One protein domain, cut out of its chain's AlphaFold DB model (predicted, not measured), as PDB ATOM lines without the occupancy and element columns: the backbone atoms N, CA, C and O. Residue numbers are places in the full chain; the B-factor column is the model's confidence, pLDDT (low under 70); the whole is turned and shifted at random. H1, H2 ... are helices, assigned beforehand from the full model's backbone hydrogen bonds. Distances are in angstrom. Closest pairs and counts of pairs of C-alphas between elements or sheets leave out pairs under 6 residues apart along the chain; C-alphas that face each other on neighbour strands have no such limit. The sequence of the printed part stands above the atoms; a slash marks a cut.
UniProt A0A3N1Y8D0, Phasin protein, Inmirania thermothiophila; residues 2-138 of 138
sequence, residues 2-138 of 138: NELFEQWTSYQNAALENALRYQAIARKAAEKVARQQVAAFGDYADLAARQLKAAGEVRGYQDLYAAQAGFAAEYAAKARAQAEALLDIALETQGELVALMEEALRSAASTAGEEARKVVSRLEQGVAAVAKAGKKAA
ATOM      1  N   ASN A   2     109.702 137.670 115.665       71.56
ATOM      2  CA  ASN A   2     110.932 138.001 116.408       71.56
ATOM      3  C   ASN A   2     110.696 138.768 117.722       71.56
ATOM      4  O   ASN A   2     111.240 138.360 118.735       71.56
ATOM      5  N   GLU A   3     109.826 139.786 117.762       77.06
ATOM      6  CA  GLU A   3     109.593 140.572 118.996       77.06
ATOM      7  C   GLU A   3     109.010 139.756 120.164       77.06
ATOM      8  O   GLU A   3     109.400 139.948 121.311       77.06
ATOM      9  N   LEU A   4     108.094 138.818 119.890       75.38
ATOM     10  CA  LEU A   4     107.537 137.931 120.922       75.38
ATOM     11  C   LEU A   4     108.586 136.947 121.448       75.38
ATOM     12  O   LEU A   4     108.565 136.601 122.626       75.38
ATOM     13  N   PHE A   5     109.499 136.505 120.582       76.00
ATOM     14  CA  PHE A   5     110.588 135.616 120.967       76.00
ATOM     15  C   PHE A   5     111.643 136.363 121.791       76.00
ATOM     16  O   PHE A   5     112.057 135.874 122.835       76.00
ATOM     17  N   GLU A   6     112.003 137.585 121.390       76.81
ATOM     18  CA  GLU A   6     112.915 138.455 122.141       76.81
ATOM     19  C   GLU A   6     112.348 138.846 123.510       76.81
ATOM     20  O   GLU A   6     113.060 138.729 124.507       76.81
ATOM     21  N   GLN A   7     111.061 139.214 123.592       75.38
ATOM     22  CA  GLN A   7     110.395 139.447 124.879       75.38
ATOM     23  C   GLN A   7     110.398 138.191 125.747       75.38
ATOM     24  O   GLN A   7     110.709 138.250 126.933       75.38
ATOM     25  N   TRP A   8     110.063 137.033 125.179       74.44
ATOM     26  CA  TRP A   8     110.053 135.779 125.926       74.44
ATOM     27  C   TRP A   8     111.438 135.437 126.492       74.44
ATOM     28  O   TRP A   8     111.564 135.116 127.675       74.44
ATOM     29  N   THR A   9     112.490 135.567 125.682       77.81
ATOM     30  CA  THR A   9     113.873 135.352 126.121       77.81
ATOM     31  C   THR A   9     114.308 136.382 127.167       77.81
ATOM     32  O   THR A   9     114.946 136.006 128.151       77.81
ATOM     33  N   SER A  10     113.926 137.660 127.032       76.31
ATOM     34  CA  SER A  10     114.238 138.679 128.043       76.31
ATOM     35  C   SER A  10     113.536 138.402 129.376       76.31
ATOM     36  O   SER A  10     114.155 138.535 130.428       76.31
ATOM     37  N   TYR A  11     112.277 137.949 129.345       75.44
ATOM     38  CA  TYR A  11     111.543 137.539 130.544       75.44
ATOM     39  C   TYR A  11     112.177 136.321 131.225       75.44
ATOM     40  O   TYR A  11     112.318 136.319 132.447       75.44
ATOM     41  N   GLN A  12     112.589 135.301 130.463       76.38
ATOM     42  CA  GLN A  12     113.268 134.127 131.027       76.38
ATOM     43  C   GLN A  12     114.602 134.492 131.685       76.38
ATOM     44  O   GLN A  12     114.878 134.036 132.796       76.38
ATOM     45  N   ASN A  13     115.399 135.344 131.040       80.00
ATOM     46  CA  ASN A  13     116.674 135.800 131.592       80.00
ATOM     47  C   ASN A  13     116.472 136.624 132.871       80.00
ATOM     48  O   ASN A  13     117.124 136.348 133.875       80.00
ATOM     49  N   ALA A  14     115.516 137.559 132.877       77.38
ATOM     50  CA  ALA A  14     115.183 138.348 134.063       77.38
ATOM     51  C   ALA A  14     114.653 137.477 135.217       77.38
ATOM     52  O   ALA A  14     114.983 137.705 136.379       77.38
ATOM     53  N   ALA A  15     113.858 136.444 134.919       76.62
ATOM     54  CA  ALA A  15     113.376 135.502 135.927       76.62
ATOM     55  C   ALA A  15     114.515 134.672 136.545       76.62
ATOM     56  O   ALA A  15     114.558 134.513 137.765       76.62
ATOM     57  N   LEU A  16     115.453 134.177 135.728       82.19
ATOM     58  CA  LEU A  16     116.642 133.463 136.207       82.19
ATOM     59  C   LEU A  16     117.545 134.367 137.049       82.19
ATOM     60  O   LEU A  16     117.998 133.959 138.118       82.19
ATOM     61  N   GLU A  17     117.773 135.601 136.606       85.38
ATOM     62  CA  GLU A  17     118.563 136.581 137.347       85.38
ATOM     63  C   GLU A  17     117.934 136.897 138.710       85.38
ATOM     64  O   GLU A  17     118.615 136.846 139.737       85.38
ATOM     65  N   ASN A  18     116.620 137.126 138.754       81.94
ATOM     66  CA  ASN A  18     115.900 137.351 140.005       81.94
ATOM     67  C   ASN A  18     115.960 136.131 140.936       81.94
ATOM     68  O   ASN A  18     116.119 136.295 142.145       81.94
ATOM     69  N   ALA A  19     115.892 134.908 140.399       77.69
ATOM     70  CA  ALA A  19     116.039 133.688 141.192       77.69
ATOM     71  C   ALA A  19     117.449 133.554 141.799       77.69
ATOM     72  O   ALA A  19     117.586 133.224 142.980       77.69
ATOM     73  N   LEU A  20     118.495 133.866 141.029       86.31
ATOM     74  CA  LEU A  20     119.878 133.880 141.518       86.31
ATOM     75  C   LEU A  20     120.084 134.952 142.596       86.31
ATOM     76  O   LEU A  20     120.701 134.680 143.627       86.31
ATOM     77  N   ARG A  21     119.530 136.157 142.402       86.19
ATOM     78  CA  ARG A  21     119.600 137.247 143.389       86.19
ATOM     79  C   ARG A  21     118.841 136.893 144.667       86.19
ATOM     80  O   ARG A  21     119.374 137.094 145.754       86.19
ATOM     81  N   TYR A  22     117.666 136.273 144.559       83.81
ATOM     82  CA  TYR A  22     116.936 135.740 145.712       83.81
ATOM     83  C   TYR A  22     117.771 134.715 146.495       83.81
ATOM     84  O   TYR A  22     117.888 134.804 147.719       83.81
ATOM     85  N   GLN A  23     118.403 133.765 145.800       87.62
ATOM     86  CA  GLN A  23     119.267 132.770 146.436       87.62
ATOM     87  C   GLN A  23     120.473 133.419 147.130       87.62
ATOM     88  O   GLN A  23     120.853 132.997 148.225       87.62
ATOM     89  N   ALA A  24     121.055 134.459 146.528       90.06
ATOM     90  CA  ALA A  24     122.147 135.221 147.126       90.06
ATOM     91  C   ALA A  24     121.714 135.938 148.418       90.06
ATOM     92  O   ALA A  24     122.426 135.844 149.418       90.06
ATOM     93  N   ILE A  25     120.534 136.572 148.429       88.38
ATOM     94  CA  ILE A  25     119.950 137.212 149.621       88.38
ATOM     95  C   ILE A  25     119.748 136.174 150.735       88.38
ATOM     96  O   ILE A  25     120.215 136.361 151.859       88.38
ATOM     97  N   ALA A  26     119.132 135.032 150.416       80.12
ATOM     98  CA  ALA A  26     118.901 133.960 151.384       80.12
ATOM     99  C   ALA A  26     120.212 133.406 151.967       80.12
ATOM    100  O   ALA A  26     120.325 133.197 153.177       80.12
ATOM    101  N   ARG A  27     121.234 133.206 151.125       87.69
ATOM    102  CA  ARG A  27     122.553 132.743 151.569       87.69
ATOM    103  C   ARG A  27     123.243 133.771 152.465       87.69
ATOM    104  O   ARG A  27     123.766 133.397 153.511       87.69
ATOM    105  N   LYS A  28     123.207 135.054 152.098       91.06
ATOM    106  CA  LYS A  28     123.768 136.152 152.897       91.06
ATOM    107  C   LYS A  28     123.107 136.220 154.279       91.06
ATOM    108  O   LYS A  28     123.806 136.348 155.284       91.06
ATOM    109  N   ALA A  29     121.783 136.086 154.340       85.56
ATOM    110  CA  ALA A  29     121.039 136.036 155.596       85.56
ATOM    111  C   ALA A  29     121.463 134.836 156.461       85.56
ATOM    112  O   ALA A  29     121.778 135.002 157.639       85.56
ATOM    113  N   ALA A  30     121.557 133.641 155.867       82.38
ATOM    114  CA  ALA A  30     122.000 132.436 156.567       82.38
ATOM    115  C   ALA A  30     123.434 132.565 157.112       82.38
ATOM    116  O   ALA A  30     123.692 132.205 158.259       82.38
ATOM    117  N   GLU A  31     124.359 133.132 156.330       91.38
ATOM    118  CA  GLU A  31     125.736 133.388 156.767       91.38
ATOM    119  C   GLU A  31     125.789 134.355 157.959       91.38
ATOM    120  O   GLU A  31     126.559 134.141 158.895       91.38
ATOM    121  N   LYS A  32     124.947 135.394 157.971       89.81
ATOM    122  CA  LYS A  32     124.853 136.332 159.100       89.81
ATOM    123  C   LYS A  32     124.275 135.683 160.352       89.81
ATOM    124  O   LYS A  32     124.835 135.865 161.430       89.81
ATOM    125  N   VAL A  33     123.215 134.885 160.216       84.69
ATOM    126  CA  VAL A  33     122.648 134.123 161.340       84.69
ATOM    127  C   VAL A  33     123.686 133.161 161.915       84.69
ATOM    128  O   VAL A  33     123.862 133.110 163.130       84.69
ATOM    129  N   ALA A  34     124.422 132.445 161.062       83.31
ATOM    130  CA  ALA A  34     125.478 131.537 161.502       83.31
ATOM    131  C   ALA A  34     126.584 132.276 162.274       83.31
ATOM    132  O   ALA A  34     126.981 131.832 163.350       83.31
ATOM    133  N   ARG A  35     127.036 133.440 161.782       87.62
ATOM    134  CA  ARG A  35     127.993 134.292 162.512       87.62
ATOM    135  C   ARG A  35     127.447 134.720 163.872       87.62
ATOM    136  O   ARG A  35     128.189 134.678 164.850       87.62
ATOM    137  N   GLN A  36     126.164 135.066 163.946       85.62
ATOM    138  CA  GLN A  36     125.545 135.478 165.202       85.62
ATOM    139  C   GLN A  36     125.428 134.331 166.207       85.62
ATOM    140  O   GLN A  36     125.649 134.541 167.397       85.62
ATOM    141  N   GLN A  37     125.166 133.106 165.747       78.88
ATOM    142  CA  GLN A  37     125.198 131.922 166.609       78.88
ATOM    143  C   GLN A  37     126.611 131.632 167.128       78.88
ATOM    144  O   GLN A  37     126.775 131.329 168.306       78.88
ATOM    145  N   VAL A  38     127.645 131.773 166.292       85.31
ATOM    146  CA  VAL A  38     129.043 131.614 166.734       85.31
ATOM    147  C   VAL A  38     129.418 132.665 167.785       85.31
ATOM    148  O   VAL A  38     130.016 132.317 168.802       85.31
ATOM    149  N   ALA A  39     129.028 133.927 167.582       81.56
ATOM    150  CA  ALA A  39     129.237 134.989 168.567       81.56
ATOM    151  C   ALA A  39     128.511 134.686 169.889       81.56
ATOM    152  O   ALA A  39     129.112 134.770 170.957       81.56
ATOM    153  N   ALA A  40     127.258 134.225 169.807       80.38
ATOM    154  CA  ALA A  40     126.474 133.800 170.961       80.38
ATOM    155  C   ALA A  40     127.166 132.696 171.772       80.38
ATOM    156  O   ALA A  40     127.214 132.769 172.998       80.38
ATOM    157  N   PHE A  41     127.734 131.685 171.107       79.69
ATOM    158  CA  PHE A  41     128.493 130.636 171.790       79.69
ATOM    159  C   PHE A  41     129.712 131.186 172.537       79.69
ATOM    160  O   PHE A  41     129.947 130.777 173.674       79.69
ATOM    161  N   GLY A  42     130.454 132.122 171.937       82.75
ATOM    162  CA  GLY A  42     131.563 132.807 172.607       82.75
ATOM    163  C   GLY A  42     131.100 133.561 173.854       82.75
ATOM    164  O   GLY A  42     131.659 133.382 174.935       82.75
ATOM    165  N   ASP A  43     130.002 134.307 173.737       79.06
ATOM    166  CA  ASP A  43     129.405 135.045 174.848       79.06
ATOM    167  C   ASP A  43     128.969 134.145 176.009       79.06
ATOM    168  O   ASP A  43     129.130 134.528 177.175       79.06
ATOM    169  N   TYR A  44     128.410 132.967 175.717       76.25
ATOM    170  CA  TYR A  44     128.026 131.991 176.739       76.25
ATOM    171  C   TYR A  44     129.240 131.300 177.363       76.25
ATOM    172  O   TYR A  44     129.247 131.083 178.576       76.25
ATOM    173  N   ALA A  45     130.274 130.995 176.576       79.19
ATOM    174  CA  ALA A  45     131.519 130.426 177.085       79.19
ATOM    175  C   ALA A  45     132.226 131.391 178.049       79.19
ATOM    176  O   ALA A  45     132.623 130.985 179.143       79.19
ATOM    177  N   ASP A  46     132.297 132.678 177.702       82.81
ATOM    178  CA  ASP A  46     132.840 133.719 178.579       82.81
ATOM    179  C   ASP A  46     132.017 133.874 179.861       82.81
ATOM    180  O   ASP A  46     132.574 134.027 180.952       82.81
ATOM    181  N   LEU A  47     130.685 133.805 179.757       81.06
ATOM    182  CA  LEU A  47     129.796 133.904 180.915       81.06
ATOM    183  C   LEU A  47     129.975 132.701 181.854       81.06
ATOM    184  O   LEU A  47     130.082 132.886 183.064       81.06
ATOM    185  N   ALA A  48     130.114 131.491 181.306       77.50
ATOM    186  CA  ALA A  48     130.418 130.282 182.072       77.50
ATOM    187  C   ALA A  48     131.804 130.349 182.740       77.50
ATOM    188  O   ALA A  48     131.942 130.005 183.916       77.50
ATOM    189  N   ALA A  49     132.826 130.843 182.034       80.88
ATOM    190  CA  ALA A  49     134.166 131.028 182.590       80.88
ATOM    191  C   ALA A  49     134.170 132.039 183.750       80.88
ATOM    192  O   ALA A  49     134.786 131.801 184.791       80.88
ATOM    193  N   ARG A  50     133.427 133.145 183.612       77.69
ATOM    194  CA  ARG A  50     133.234 134.129 184.687       77.69
ATOM    195  C   ARG A  50     132.454 133.552 185.862       77.69
ATOM    196  O   ARG A  50     132.793 133.858 187.001       77.69
ATOM    197  N   GLN A  51     131.465 132.697 185.613       74.88
ATOM    198  CA  GLN A  51     130.702 132.018 186.663       74.88
ATOM    199  C   GLN A  51     131.565 131.043 187.464       74.88
ATOM    200  O   GLN A  51     131.515 131.056 188.693       74.88
ATOM    201  N   LEU A  52     132.427 130.278 186.790       76.50
ATOM    202  CA  LEU A  52     133.431 129.428 187.435       76.50
ATOM    203  C   LEU A  52     134.436 130.241 188.259       76.50
ATOM    204  O   LEU A  52     134.749 129.866 189.388       76.50
ATOM    205  N   LYS A  53     134.916 131.370 187.724       77.06
ATOM    206  CA  LYS A  53     135.839 132.256 188.442       77.06
ATOM    207  C   LYS A  53     135.190 132.867 189.684       77.06
ATOM    208  O   LYS A  53     135.763 132.784 190.764       77.06
ATOM    209  N   ALA A  54     133.981 133.408 189.541       70.00
ATOM    210  CA  ALA A  54     133.223 133.968 190.651       70.00
ATOM    211  C   ALA A  54     132.988 132.912 191.738       70.00
ATOM    212  O   ALA A  54     133.268 133.185 192.899       70.00
ATOM    213  N   ALA A  55     132.585 131.688 191.370       68.44
ATOM    214  CA  ALA A  55     132.394 130.578 192.307       68.44
ATOM    215  C   ALA A  55     133.664 130.211 193.104       68.44
ATOM    216  O   ALA A  55     133.551 129.788 194.252       68.44
ATOM    217  N   GLY A  56     134.858 130.392 192.528       71.06
ATOM    218  CA  GLY A  56     136.136 130.195 193.222       71.06
ATOM    219  C   GLY A  56     136.566 131.360 194.127       71.06
ATOM    220  O   GLY A  56     137.412 131.168 194.999       71.06
ATOM    221  N   GLU A  57     135.997 132.555 193.938       71.06
ATOM    222  CA  GLU A  57     136.357 133.787 194.659       71.06
ATOM    223  C   GLU A  57     135.358 134.164 195.775       71.06
ATOM    224  O   GLU A  57     135.700 134.968 196.646       71.06
ATOM    225  N   VAL A  58     134.152 133.576 195.804       67.94
ATOM    226  CA  VAL A  58     133.124 133.872 196.822       67.94
ATOM    227  C   VAL A  58     133.611 133.483 198.225       67.94
ATOM    228  O   VAL A  58     133.836 132.308 198.512       67.94
ATOM    229  N   ARG A  59     133.709 134.462 199.139       65.50
ATOM    230  CA  ARG A  59     134.040 134.231 200.561       65.50
ATOM    231  C   ARG A  59     132.830 134.316 201.502       65.50
ATOM    232  O   ARG A  59     132.954 133.921 202.661       65.50
ATOM    233  N   GLY A  60     131.659 134.763 201.029       70.19
ATOM    234  CA  GLY A  60     130.421 134.802 201.821       70.19
ATOM    235  C   GLY A  60     129.119 134.979 201.018       70.19
ATOM    236  O   GLY A  60     129.129 135.222 199.816       70.19
ATOM    237  N   TYR A  61     127.968 134.881 201.700       62.47
ATOM    238  CA  TYR A  61     126.623 134.940 201.089       62.47
ATOM    239  C   TYR A  61     126.294 136.269 200.375       62.47
ATOM    240  O   TYR A  61     125.485 136.273 199.449       62.47
ATOM    241  N   GLN A  62     126.908 137.388 200.777       67.19
ATOM    242  CA  GLN A  62     126.717 138.691 200.122       67.19
ATOM    243  C   GLN A  62     127.386 138.748 198.739       67.19
ATOM    244  O   GLN A  62     126.777 139.245 197.792       67.19
ATOM    245  N   ASP A  63     128.576 138.157 198.597       67.06
ATOM    246  CA  ASP A  63     129.281 138.041 197.313       67.06
ATOM    247  C   ASP A  63     128.512 137.141 196.336       67.06
ATOM    248  O   ASP A  63     128.461 137.407 195.136       67.06
ATOM    249  N   LEU A  64     127.845 136.105 196.859       65.88
ATOM    250  CA  LEU A  64     127.028 135.185 196.068       65.88
ATOM    251  C   LEU A  64     125.806 135.893 195.454       65.88
ATOM    252  O   LEU A  64     125.526 135.724 194.268       65.88
ATOM    253  N   TYR A  65     125.109 136.725 196.237       67.06
ATOM    254  CA  TYR A  65     123.958 137.503 195.761       67.06
ATOM    255  C   TYR A  65     124.361 138.587 194.753       67.06
ATOM    256  O   TYR A  65     123.680 138.763 193.740       67.06
ATOM    257  N   ALA A  66     125.472 139.290 194.994       70.12
ATOM    258  CA  ALA A  66     126.005 140.279 194.057       70.12
ATOM    259  C   ALA A  66     126.419 139.633 192.723       70.12
ATOM    260  O   ALA A  66     126.071 140.141 191.655       70.12
ATOM    261  N   ALA A  67     127.080 138.472 192.776       67.88
ATOM    262  CA  ALA A  67     127.410 137.692 191.591       67.88
ATOM    263  C   ALA A  67     126.141 137.251 190.841       67.88
ATOM    264  O   ALA A  67     126.045 137.431 189.631       67.88
ATOM    265  N   GLN A  68     125.132 136.736 191.547       69.38
ATOM    266  CA  GLN A  68     123.892 136.239 190.944       69.38
ATOM    267  C   GLN A  68     123.067 137.342 190.256       69.38
ATOM    268  O   GLN A  68     122.556 137.126 189.155       69.38
ATOM    269  N   ALA A  69     122.972 138.532 190.859       72.75
ATOM    270  CA  ALA A  69     122.312 139.687 190.248       72.75
ATOM    271  C   ALA A  69     123.073 140.198 189.009       72.75
ATOM    272  O   ALA A  69     122.453 140.497 187.986       72.75
ATOM    273  N   GLY A  70     124.409 140.232 189.076       72.88
ATOM    274  CA  GLY A  70     125.267 140.562 187.934       72.88
ATOM    275  C   GLY A  70     125.095 139.584 186.770       72.88
ATOM    276  O   GLY A  70     124.912 140.016 185.634       72.88
ATOM    277  N   PHE A  71     125.046 138.276 187.051       75.94
ATOM    278  CA  PHE A  71     124.819 137.246 186.032       75.94
ATOM    279  C   PHE A  71     123.460 137.371 185.352       75.94
ATOM    280  O   PHE A  71     123.381 137.263 184.131       75.94
ATOM    281  N   ALA A  72     122.393 137.605 186.118       75.19
ATOM    282  CA  ALA A  72     121.057 137.766 185.551       75.19
ATOM    283  C   ALA A  72     120.978 138.996 184.631       75.19
ATOM    284  O   ALA A  72     120.423 138.907 183.535       75.19
ATOM    285  N   ALA A  73     121.576 140.120 185.043       79.50
ATOM    286  CA  ALA A  73     121.626 141.337 184.237       79.50
ATOM    287  C   ALA A  73     122.483 141.166 182.969       79.50
ATOM    288  O   ALA A  73     122.051 141.550 181.882       79.50
ATOM    289  N   GLU A  74     123.666 140.552 183.080       80.06
ATOM    290  CA  GLU A  74     124.564 140.308 181.942       80.06
ATOM    291  C   GLU A  74     123.954 139.315 180.941       80.06
ATOM    292  O   GLU A  74     124.013 139.535 179.731       80.06
ATOM    293  N   TYR A  75     123.295 138.260 181.429       78.81
ATOM    294  CA  TYR A  75     122.561 137.314 180.589       78.81
ATOM    295  C   TYR A  75     121.395 137.990 179.859       78.81
ATOM    296  O   TYR A  75     121.256 137.824 178.648       78.81
ATOM    297  N   ALA A  76     120.581 138.785 180.564       80.00
ATOM    298  CA  ALA A  76     119.468 139.511 179.956       80.00
ATOM    299  C   ALA A  76     119.947 140.501 178.883       80.00
ATOM    300  O   ALA A  76     119.360 140.566 177.802       80.00
ATOM    301  N   ALA A  77     121.046 141.218 179.141       83.19
ATOM    302  CA  ALA A  77     121.660 142.116 178.167       83.19
ATOM    303  C   ALA A  77     122.149 141.364 176.916       83.19
ATOM    304  O   ALA A  77     121.855 141.784 175.798       83.19
ATOM    305  N   LYS A  78     122.825 140.219 177.084       82.94
ATOM    306  CA  LYS A  78     123.300 139.376 175.970       82.94
ATOM    307  C   LYS A  78     122.157 138.772 175.155       82.94
ATOM    308  O   LYS A  78     122.188 138.818 173.927       82.94
ATOM    309  N   ALA A  79     121.125 138.256 175.823       76.94
ATOM    310  CA  ALA A  79     119.938 137.717 175.163       76.94
ATOM    311  C   ALA A  79     119.228 138.793 174.328       76.94
ATOM    312  O   ALA A  79     118.817 138.545 173.193       76.94
ATOM    313  N   ARG A  80     119.138 140.014 174.863       82.19
ATOM    314  CA  ARG A  80     118.555 141.145 174.151       82.19
ATOM    315  C   ARG A  80     119.405 141.605 172.969       82.19
ATOM    316  O   ARG A  80     118.857 141.783 171.889       82.19
ATOM    317  N   ALA A  81     120.723 141.702 173.131       83.50
ATOM    318  CA  ALA A  81     121.631 142.017 172.030       83.50
ATOM    319  C   ALA A  81     121.550 140.976 170.893       83.50
ATOM    320  O   ALA A  81     121.563 141.333 169.717       83.50
ATOM    321  N   GLN A  82     121.400 139.687 171.221       80.12
ATOM    322  CA  GLN A  82     121.162 138.641 170.219       80.12
ATOM    323  C   GLN A  82     119.819 138.812 169.504       80.12
ATOM    324  O   GLN A  82     119.760 138.652 168.284       80.12
ATOM    325  N   ALA A  83     118.755 139.148 170.237       76.88
ATOM    326  CA  ALA A  83     117.444 139.401 169.650       76.88
ATOM    327  C   ALA A  83     117.463 140.619 168.711       76.88
ATOM    328  O   ALA A  83     116.933 140.534 167.605       76.88
ATOM    329  N   GLU A  84     118.110 141.714 169.117       83.56
ATOM    330  CA  GLU A  84     118.287 142.922 168.300       83.56
ATOM    331  C   GLU A  84     119.075 142.607 167.019       83.56
ATOM    332  O   GLU A  84     118.612 142.917 165.925       83.56
ATOM    333  N   ALA A  85     120.186 141.872 167.120       82.25
ATOM    334  CA  ALA A  85     120.980 141.491 165.952       82.25
ATOM    335  C   ALA A  85     120.236 140.558 164.978       82.25
ATOM    336  O   ALA A  85     120.360 140.702 163.761       82.25
ATOM    337  N   LEU A  86     119.454 139.594 165.478       79.19
ATOM    338  CA  LEU A  86     118.620 138.742 164.620       79.19
ATOM    339  C   LEU A  86     117.513 139.545 163.932       79.19
ATOM    340  O   LEU A  86     117.202 139.288 162.767       79.19
ATOM    341  N   LEU A  87     116.939 140.518 164.639       81.81
ATOM    342  CA  LEU A  87     115.923 141.408 164.097       81.81
ATOM    343  C   LEU A  87     116.511 142.301 162.998       81.81
ATOM    344  O   LEU A  87     115.905 142.412 161.937       81.81
ATOM    345  N   ASP A  88     117.720 142.830 163.183       85.00
ATOM    346  CA  ASP A  88     118.435 143.589 162.151       85.00
ATOM    347  C   ASP A  88     118.709 142.747 160.897       85.00
ATOM    348  O   ASP A  88     118.453 143.201 159.780       85.00
ATOM    349  N   ILE A  89     119.153 141.491 161.055       84.50
ATOM    350  CA  ILE A  89     119.350 140.573 159.919       84.50
ATOM    351  C   ILE A  89     118.028 140.343 159.178       84.50
ATOM    352  O   ILE A  89     118.002 140.353 157.943       84.50
ATOM    353  N   ALA A  90     116.931 140.139 159.911       76.94
ATOM    354  CA  ALA A  90     115.614 139.928 159.323       76.94
ATOM    355  C   ALA A  90     115.131 141.166 158.553       76.94
ATOM    356  O   ALA A  90     114.673 141.036 157.417       76.94
ATOM    357  N   LEU A  91     115.286 142.358 159.136       84.44
ATOM    358  CA  LEU A  91     114.905 143.622 158.512       84.44
ATOM    359  C   LEU A  91     115.738 143.929 157.263       84.44
ATOM    360  O   LEU A  91     115.173 144.332 156.248       84.44
ATOM    361  N   GLU A  92     117.052 143.695 157.296       85.44
ATOM    362  CA  GLU A  92     117.914 143.873 156.122       85.44
ATOM    363  C   GLU A  92     117.526 142.902 155.001       85.44
ATOM    364  O   GLU A  92     117.326 143.321 153.863       85.44
ATOM    365  N   THR A  93     117.348 141.617 155.327       84.62
ATOM    366  CA  THR A  93     116.941 140.589 154.354       84.62
ATOM    367  C   THR A  93     115.597 140.942 153.721       84.62
ATOM    368  O   THR A  93     115.420 140.837 152.510       84.62
ATOM    369  N   GLN A  94     114.640 141.394 154.534       80.06
ATOM    370  CA  GLN A  94     113.333 141.819 154.055       80.06
ATOM    371  C   GLN A  94     113.427 143.053 153.149       80.06
ATOM    372  O   GLN A  94     112.761 143.087 152.116       80.06
ATOM    373  N   GLY A  95     114.272 144.030 153.492       85.50
ATOM    374  CA  GLY A  95     114.538 145.199 152.651       85.50
ATOM    375  C   GLY A  95     115.132 144.822 151.290       85.50
ATOM    376  O   GLY A  95     114.677 145.321 150.263       85.50
ATOM    377  N   GLU A  96     116.086 143.889 151.260       85.94
ATOM    378  CA  GLU A  96     116.672 143.384 150.011       85.94
ATOM    379  C   GLU A  96     115.644 142.642 149.142       85.94
ATOM    380  O   GLU A  96     115.624 142.814 147.923       85.94
ATOM    381  N   LEU A  97     114.750 141.858 149.755       82.62
ATOM    382  CA  LEU A  97     113.664 141.180 149.043       82.62
ATOM    383  C   LEU A  97     112.636 142.162 148.472       82.62
ATOM    384  O   LEU A  97     112.186 141.980 147.342       82.62
ATOM    385  N   VAL A  98     112.277 143.204 149.228       84.06
ATOM    386  CA  VAL A  98     111.394 144.277 148.748       84.06
ATOM    387  C   VAL A  98     112.029 144.992 147.559       84.06
ATOM    388  O   VAL A  98     111.373 145.137 146.531       84.06
ATOM    389  N   ALA A  99     113.310 145.355 147.647       84.62
ATOM    390  CA  ALA A  99     114.026 145.992 146.546       84.62
ATOM    391  C   ALA A  99     114.058 145.105 145.289       84.62
ATOM    392  O   ALA A  99     113.776 145.583 144.191       84.62
ATOM    393  N   LEU A 100     114.322 143.801 145.448       83.69
ATOM    394  CA  LEU A 100     114.287 142.839 144.344       83.69
ATOM    395  C   LEU A 100     112.885 142.738 143.719       83.69
ATOM    396  O   LEU A 100     112.751 142.692 142.497       83.69
ATOM    397  N   MET A 101     111.831 142.735 144.542       79.81
ATOM    398  CA  MET A 101     110.450 142.743 144.054       79.81
ATOM    399  C   MET A 101     110.114 144.036 143.312       79.81
ATOM    400  O   MET A 101     109.510 143.966 142.247       79.81
ATOM    401  N   GLU A 102     110.507 145.205 143.819       81.88
ATOM    402  CA  GLU A 102     110.308 146.482 143.126       81.88
ATOM    403  C   GLU A 102     111.025 146.539 141.777       81.88
ATOM    404  O   GLU A 102     110.488 147.078 140.806       81.88
ATOM    405  N   GLU A 103     112.227 145.978 141.700       80.88
ATOM    406  CA  GLU A 103     113.003 145.899 140.467       80.88
ATOM    407  C   GLU A 103     112.317 144.975 139.447       80.88
ATOM    408  O   GLU A 103     112.094 145.367 138.297       80.88
ATOM    409  N   ALA A 104     111.857 143.799 139.891       75.12
ATOM    410  CA  ALA A 104     111.065 142.883 139.073       75.12
ATOM    411  C   ALA A 104     109.744 143.518 138.597       75.12
ATOM    412  O   ALA A 104     109.360 143.365 137.438       75.12
ATOM    413  N   LEU A 105     109.080 144.281 139.467       72.19
ATOM    414  CA  LEU A 105     107.856 145.039 139.192       72.19
ATOM    415  C   LEU A 105     108.054 146.139 138.144       72.19
ATOM    416  O   LEU A 105     107.181 146.352 137.307       72.19
ATOM    417  N   ARG A 106     109.176 146.866 138.194       72.56
ATOM    418  CA  ARG A 106     109.509 147.895 137.194       72.56
ATOM    419  C   ARG A 106     109.848 147.276 135.839       72.56
ATOM    420  O   ARG A 106     109.553 147.887 134.818       72.56
ATOM    421  N   SER A 107     110.432 146.078 135.837       68.44
ATOM    422  CA  SER A 107     110.764 145.328 134.621       68.44
ATOM    423  C   SER A 107     109.530 144.673 133.976       68.44
ATOM    424  O   SER A 107     109.388 144.659 132.755       68.44
ATOM    425  N   ALA A 108     108.574 144.195 134.781       64.25
ATOM    426  CA  ALA A 108     107.333 143.581 134.316       64.25
ATOM    427  C   ALA A 108     106.184 144.609 134.244       64.25
ATOM    428  O   ALA A 108     105.384 144.741 135.166       64.25
ATOM    429  N   ALA A 109     106.064 145.329 133.127       55.66
ATOM    430  CA  ALA A 109     105.041 146.362 132.901       55.66
ATOM    431  C   ALA A 109     103.587 145.835 132.711       55.66
ATOM    432  O   ALA A 109     102.863 146.317 131.843       55.66
ATOM    433  N   SER A 110     103.125 144.844 133.485       58.66
ATOM    434  CA  SER A 110     101.764 144.272 133.371       58.66
ATOM    435  C   SER A 110     101.125 143.951 134.730       58.66
ATOM    436  O   SER A 110     101.737 144.177 135.763       58.66
ATOM    437  N   THR A 111      99.891 143.429 134.738       51.44
ATOM    438  CA  THR A 111      98.996 143.161 135.891       51.44
ATOM    439  C   THR A 111      99.630 142.395 137.070       51.44
ATOM    440  O   THR A 111      99.203 142.565 138.211       51.44
ATOM    441  N   ALA A 112     100.699 141.617 136.845       55.16
ATOM    442  CA  ALA A 112     101.532 141.039 137.915       55.16
ATOM    443  C   ALA A 112     102.178 142.121 138.817       55.16
ATOM    444  O   ALA A 112     102.414 141.908 140.007       55.16
ATOM    445  N   GLY A 113     102.364 143.307 138.240       57.91
ATOM    446  CA  GLY A 113     102.753 144.581 138.820       57.91
ATOM    447  C   GLY A 113     101.947 145.011 140.048       57.91
ATOM    448  O   GLY A 113     102.461 145.604 140.993       57.91
ATOM    449  N   GLU A 114     100.647 144.742 140.040       65.25
ATOM    450  CA  GLU A 114      99.738 145.288 141.046       65.25
ATOM    451  C   GLU A 114      99.645 144.391 142.287       65.25
ATOM    452  O   GLU A 114      99.718 144.879 143.416       65.25
ATOM    453  N   GLU A 115      99.577 143.069 142.103       65.62
ATOM    454  CA  GLU A 115      99.624 142.107 143.212       65.62
ATOM    455  C   GLU A 115     100.985 142.112 143.913       65.62
ATOM    456  O   GLU A 115     101.044 142.164 145.144       65.62
ATOM    457  N   ALA A 116     102.093 142.163 143.166       63.50
ATOM    458  CA  ALA A 116     103.410 142.245 143.789       63.50
ATOM    459  C   ALA A 116     103.629 143.583 144.527       63.50
ATOM    460  O   ALA A 116     104.232 143.581 145.600       63.50
ATOM    461  N   ARG A 117     103.043 144.707 144.077       68.25
ATOM    462  CA  ARG A 117     103.032 145.966 144.858       68.25
ATOM    463  C   ARG A 117     102.266 145.837 146.173       68.25
ATOM    464  O   ARG A 117     102.709 146.361 147.192       68.25
ATOM    465  N   LYS A 118     101.135 145.122 146.187       77.19
ATOM    466  CA  LYS A 118     100.397 144.846 147.433       77.19
ATOM    467  C   LYS A 118     101.210 143.976 148.391       77.19
ATOM    468  O   LYS A 118     101.121 144.178 149.600       77.19
ATOM    469  N   VAL A 119     101.969 143.006 147.878       74.81
ATOM    470  CA  VAL A 119     102.863 142.166 148.691       74.81
ATOM    471  C   VAL A 119     104.008 142.994 149.273       74.81
ATOM    472  O   VAL A 119     104.236 142.921 150.478       74.81
ATOM    473  N   VAL A 120     104.652 143.841 148.462       74.19
ATOM    474  CA  VAL A 120     105.684 144.788 148.920       74.19
ATOM    475  C   VAL A 120     105.146 145.697 150.025       74.19
ATOM    476  O   VAL A 120     105.709 145.727 151.114       74.19
ATOM    477  N   SER A 121     103.993 146.336 149.814       78.00
ATOM    478  CA  SER A 121     103.392 147.223 150.818       78.00
ATOM    479  C   SER A 121     103.074 146.501 152.137       78.00
ATOM    480  O   SER A 121     103.298 147.045 153.220       78.00
ATOM    481  N   ARG A 122     102.598 145.247 152.081       79.38
ATOM    482  CA  ARG A 122     102.378 144.430 153.287       79.38
ATOM    483  C   ARG A 122     103.686 144.081 153.995       79.38
ATOM    484  O   ARG A 122     103.720 144.090 155.223       79.38
ATOM    485  N   LEU A 123     104.746 143.781 153.243       72.44
ATOM    486  CA  LEU A 123     106.070 143.519 153.806       72.44
ATOM    487  C   LEU A 123     106.609 144.763 154.521       72.44
ATOM    488  O   LEU A 123     107.016 144.653 155.673       72.44
ATOM    489  N   GLU A 124     106.526 145.943 153.910       74.00
ATOM    490  CA  GLU A 124     106.947 147.211 154.525       74.00
ATOM    491  C   GLU A 124     106.163 147.543 155.803       74.00
ATOM    492  O   GLU A 124     106.736 147.962 156.811       74.00
ATOM    493  N   GLN A 125     104.849 147.313 155.806       79.06
ATOM    494  CA  GLN A 125     104.030 147.481 157.009       79.06
ATOM    495  C   GLN A 125     104.430 146.492 158.112       79.06
ATOM    496  O   GLN A 125     104.486 146.867 159.285       79.06
ATOM    497  N   GLY A 126     104.758 145.251 157.741       73.06
ATOM    498  CA  GLY A 126     105.318 144.249 158.646       73.06
ATOM    499  C   GLY A 126     106.656 144.690 159.249       73.06
ATOM    500  O   GLY A 126     106.808 144.634 160.469       73.06
ATOM    501  N   VAL A 127     107.579 145.213 158.429       65.75
ATOM    502  CA  VAL A 127     108.863 145.798 158.873       65.75
ATOM    503  C   VAL A 127     108.619 146.885 159.911       65.75
ATOM    504  O   VAL A 127     109.174 146.846 161.008       65.75
ATOM    505  N   ALA A 128     107.763 147.852 159.579       74.81
ATOM    506  CA  ALA A 128     107.493 148.990 160.444       74.81
ATOM    507  C   ALA A 128     106.869 148.556 161.781       74.81
ATOM    508  O   ALA A 128     107.204 149.109 162.832       74.81
ATOM    509  N   ALA A 129     105.993 147.548 161.765       74.69
ATOM    510  CA  ALA A 129     105.386 146.992 162.969       74.69
ATOM    511  C   ALA A 129     106.404 146.244 163.846       74.69
ATOM    512  O   ALA A 129     106.441 146.476 165.057       74.69
ATOM    513  N   VAL A 130     107.260 145.407 163.250       65.31
ATOM    514  CA  VAL A 130     108.302 144.647 163.962       65.31
ATOM    515  C   VAL A 130     109.368 145.580 164.539       65.31
ATOM    516  O   VAL A 130     109.689 145.476 165.722       65.31
ATOM    517  N   ALA A 131     109.842 146.566 163.772       67.81
ATOM    518  CA  ALA A 131     110.792 147.574 164.249       67.81
ATOM    519  C   ALA A 131     110.217 148.412 165.408       67.81
ATOM    520  O   ALA A 131     110.912 148.723 166.378       67.81
ATOM    521  N   LYS A 132     108.922 148.752 165.346       72.19
ATOM    522  CA  LYS A 132     108.221 149.480 166.414       72.19
ATOM    523  C   LYS A 132     107.991 148.621 167.662       72.19
ATOM    524  O   LYS A 132     108.029 149.159 168.766       72.19
ATOM    525  N   ALA A 133     107.756 147.319 167.503       66.88
ATOM    526  CA  ALA A 133     107.639 146.377 168.614       66.88
ATOM    527  C   ALA A 133     108.997 146.131 169.294       66.88
ATOM    528  O   ALA A 133     109.077 146.200 170.518       66.88
ATOM    529  N   GLY A 134     110.071 145.964 168.513       57.69
ATOM    530  CA  GLY A 134     111.442 145.837 169.019       57.69
ATOM    531  C   GLY A 134     111.884 147.058 169.830       57.69
ATOM    532  O   GLY A 134     112.352 146.912 170.954       57.69
ATOM    533  N   LYS A 135     111.610 148.276 169.338       57.97
ATOM    534  CA  LYS A 135     111.889 149.530 170.067       57.97
ATOM    535  C   LYS A 135     111.068 149.746 171.344       57.97
ATOM    536  O   LYS A 135     111.453 150.590 172.142       57.97
ATOM    537  N   LYS A 136     109.930 149.065 171.514       55.47
ATOM    538  CA  LYS A 136     109.103 149.143 172.735       55.47
ATOM    539  C   LYS A 136     109.468 148.090 173.785       55.47
ATOM    540  O   LYS A 136     109.069 148.247 174.933       55.47
ATOM    541  N   ALA A 137     110.134 147.010 173.378       47.41
ATOM    542  CA  ALA A 137     110.697 146.004 174.280       47.41
ATOM    543  C   ALA A 137     112.122 146.386 174.739       47.41
ATOM    544  O   ALA A 137     112.548 145.975 175.817       47.41
ATOM    545  N   ALA A 138     112.825 147.147 173.886       44.47
ATOM    546  CA  ALA A 138     113.489 148.433 174.137       44.47
ATOM    547  C   ALA A 138     113.468 149.046 175.559       44.47
ATOM    548  O   ALA A 138     114.435 148.947 176.349       44.47
TER     549      ALA A 138
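This is residues 2 to 138 of the 138 residues of the protein "Phasin protein" of Inmirania thermothiophila (UniProt A0A3N1Y8D0). What does the model look like? Three helices lie side by side in a row and make a long zigzag: H1 runs the full length, H2 folds back beside it, and the shorter H3 folds back again along the far side of H2. Residues 2 to 9 of H1 stick out past the rest at one end. What is it made of? The printed part has 137 residues with three named helices, in the order H1, H2, H3, and no named strand; the class is all helix. How large is its outline? It is an extended rod spanning 87 by 27 by 11 A, with a radius of gyration of the C-alphas of 23.8 A.

How do the first two helices stand? H1, residues 2 to 57, and H2, residues 61 to 107, touch and run opposite ways at a shallow tilt of 5 degrees, as a helical hairpin. Their closest C-alphas are those of Ala 29 and Thr 93, 6.3 A apart. Where does the third helix come in? H3, residues 112 to 137, touches H2 along residues 84 to 106 of H2 alone, and the two run opposite ways at a shallow tilt of 15 degrees, as a second helical hairpin. Their closest C-alphas are those of Leu 105 and Gly 113, 5.1 A apart. H1 and H3 are apart. What do the backbone atoms show? In H1, H2 and H3 every O i to N i+4 pair is within hydrogen-bond range.

Where does the first helix run? H1 has 56 residues and measures 82.4 A from C-alpha 2 at (110.932, 138.001, 116.408) to C-alpha 57 at (136.357, 133.787, 194.659). Where does the next one go? H2 has 47 residues and measures 69.1 A from C-alpha 61 to C-alpha 107. Where does the last one end? H3 has 26 residues and measures 37.8 A, ending with C-alpha 137 at (110.697, 146.004, 174.280).

How far does it reach? The two C-alphas farthest apart, those of Asn 2 and Gly 60, are 87.7 A from each other. Is it continuous? The printed part has no cut, and the links from H1 to H2 and from H2 to H3 are both tight, with 3 and 4 residues. Where is confidence low? The mean pLDDT of the printed part is 75.9, and 30 residues are under 70, among them residues 107 to 117 and 133 to 138.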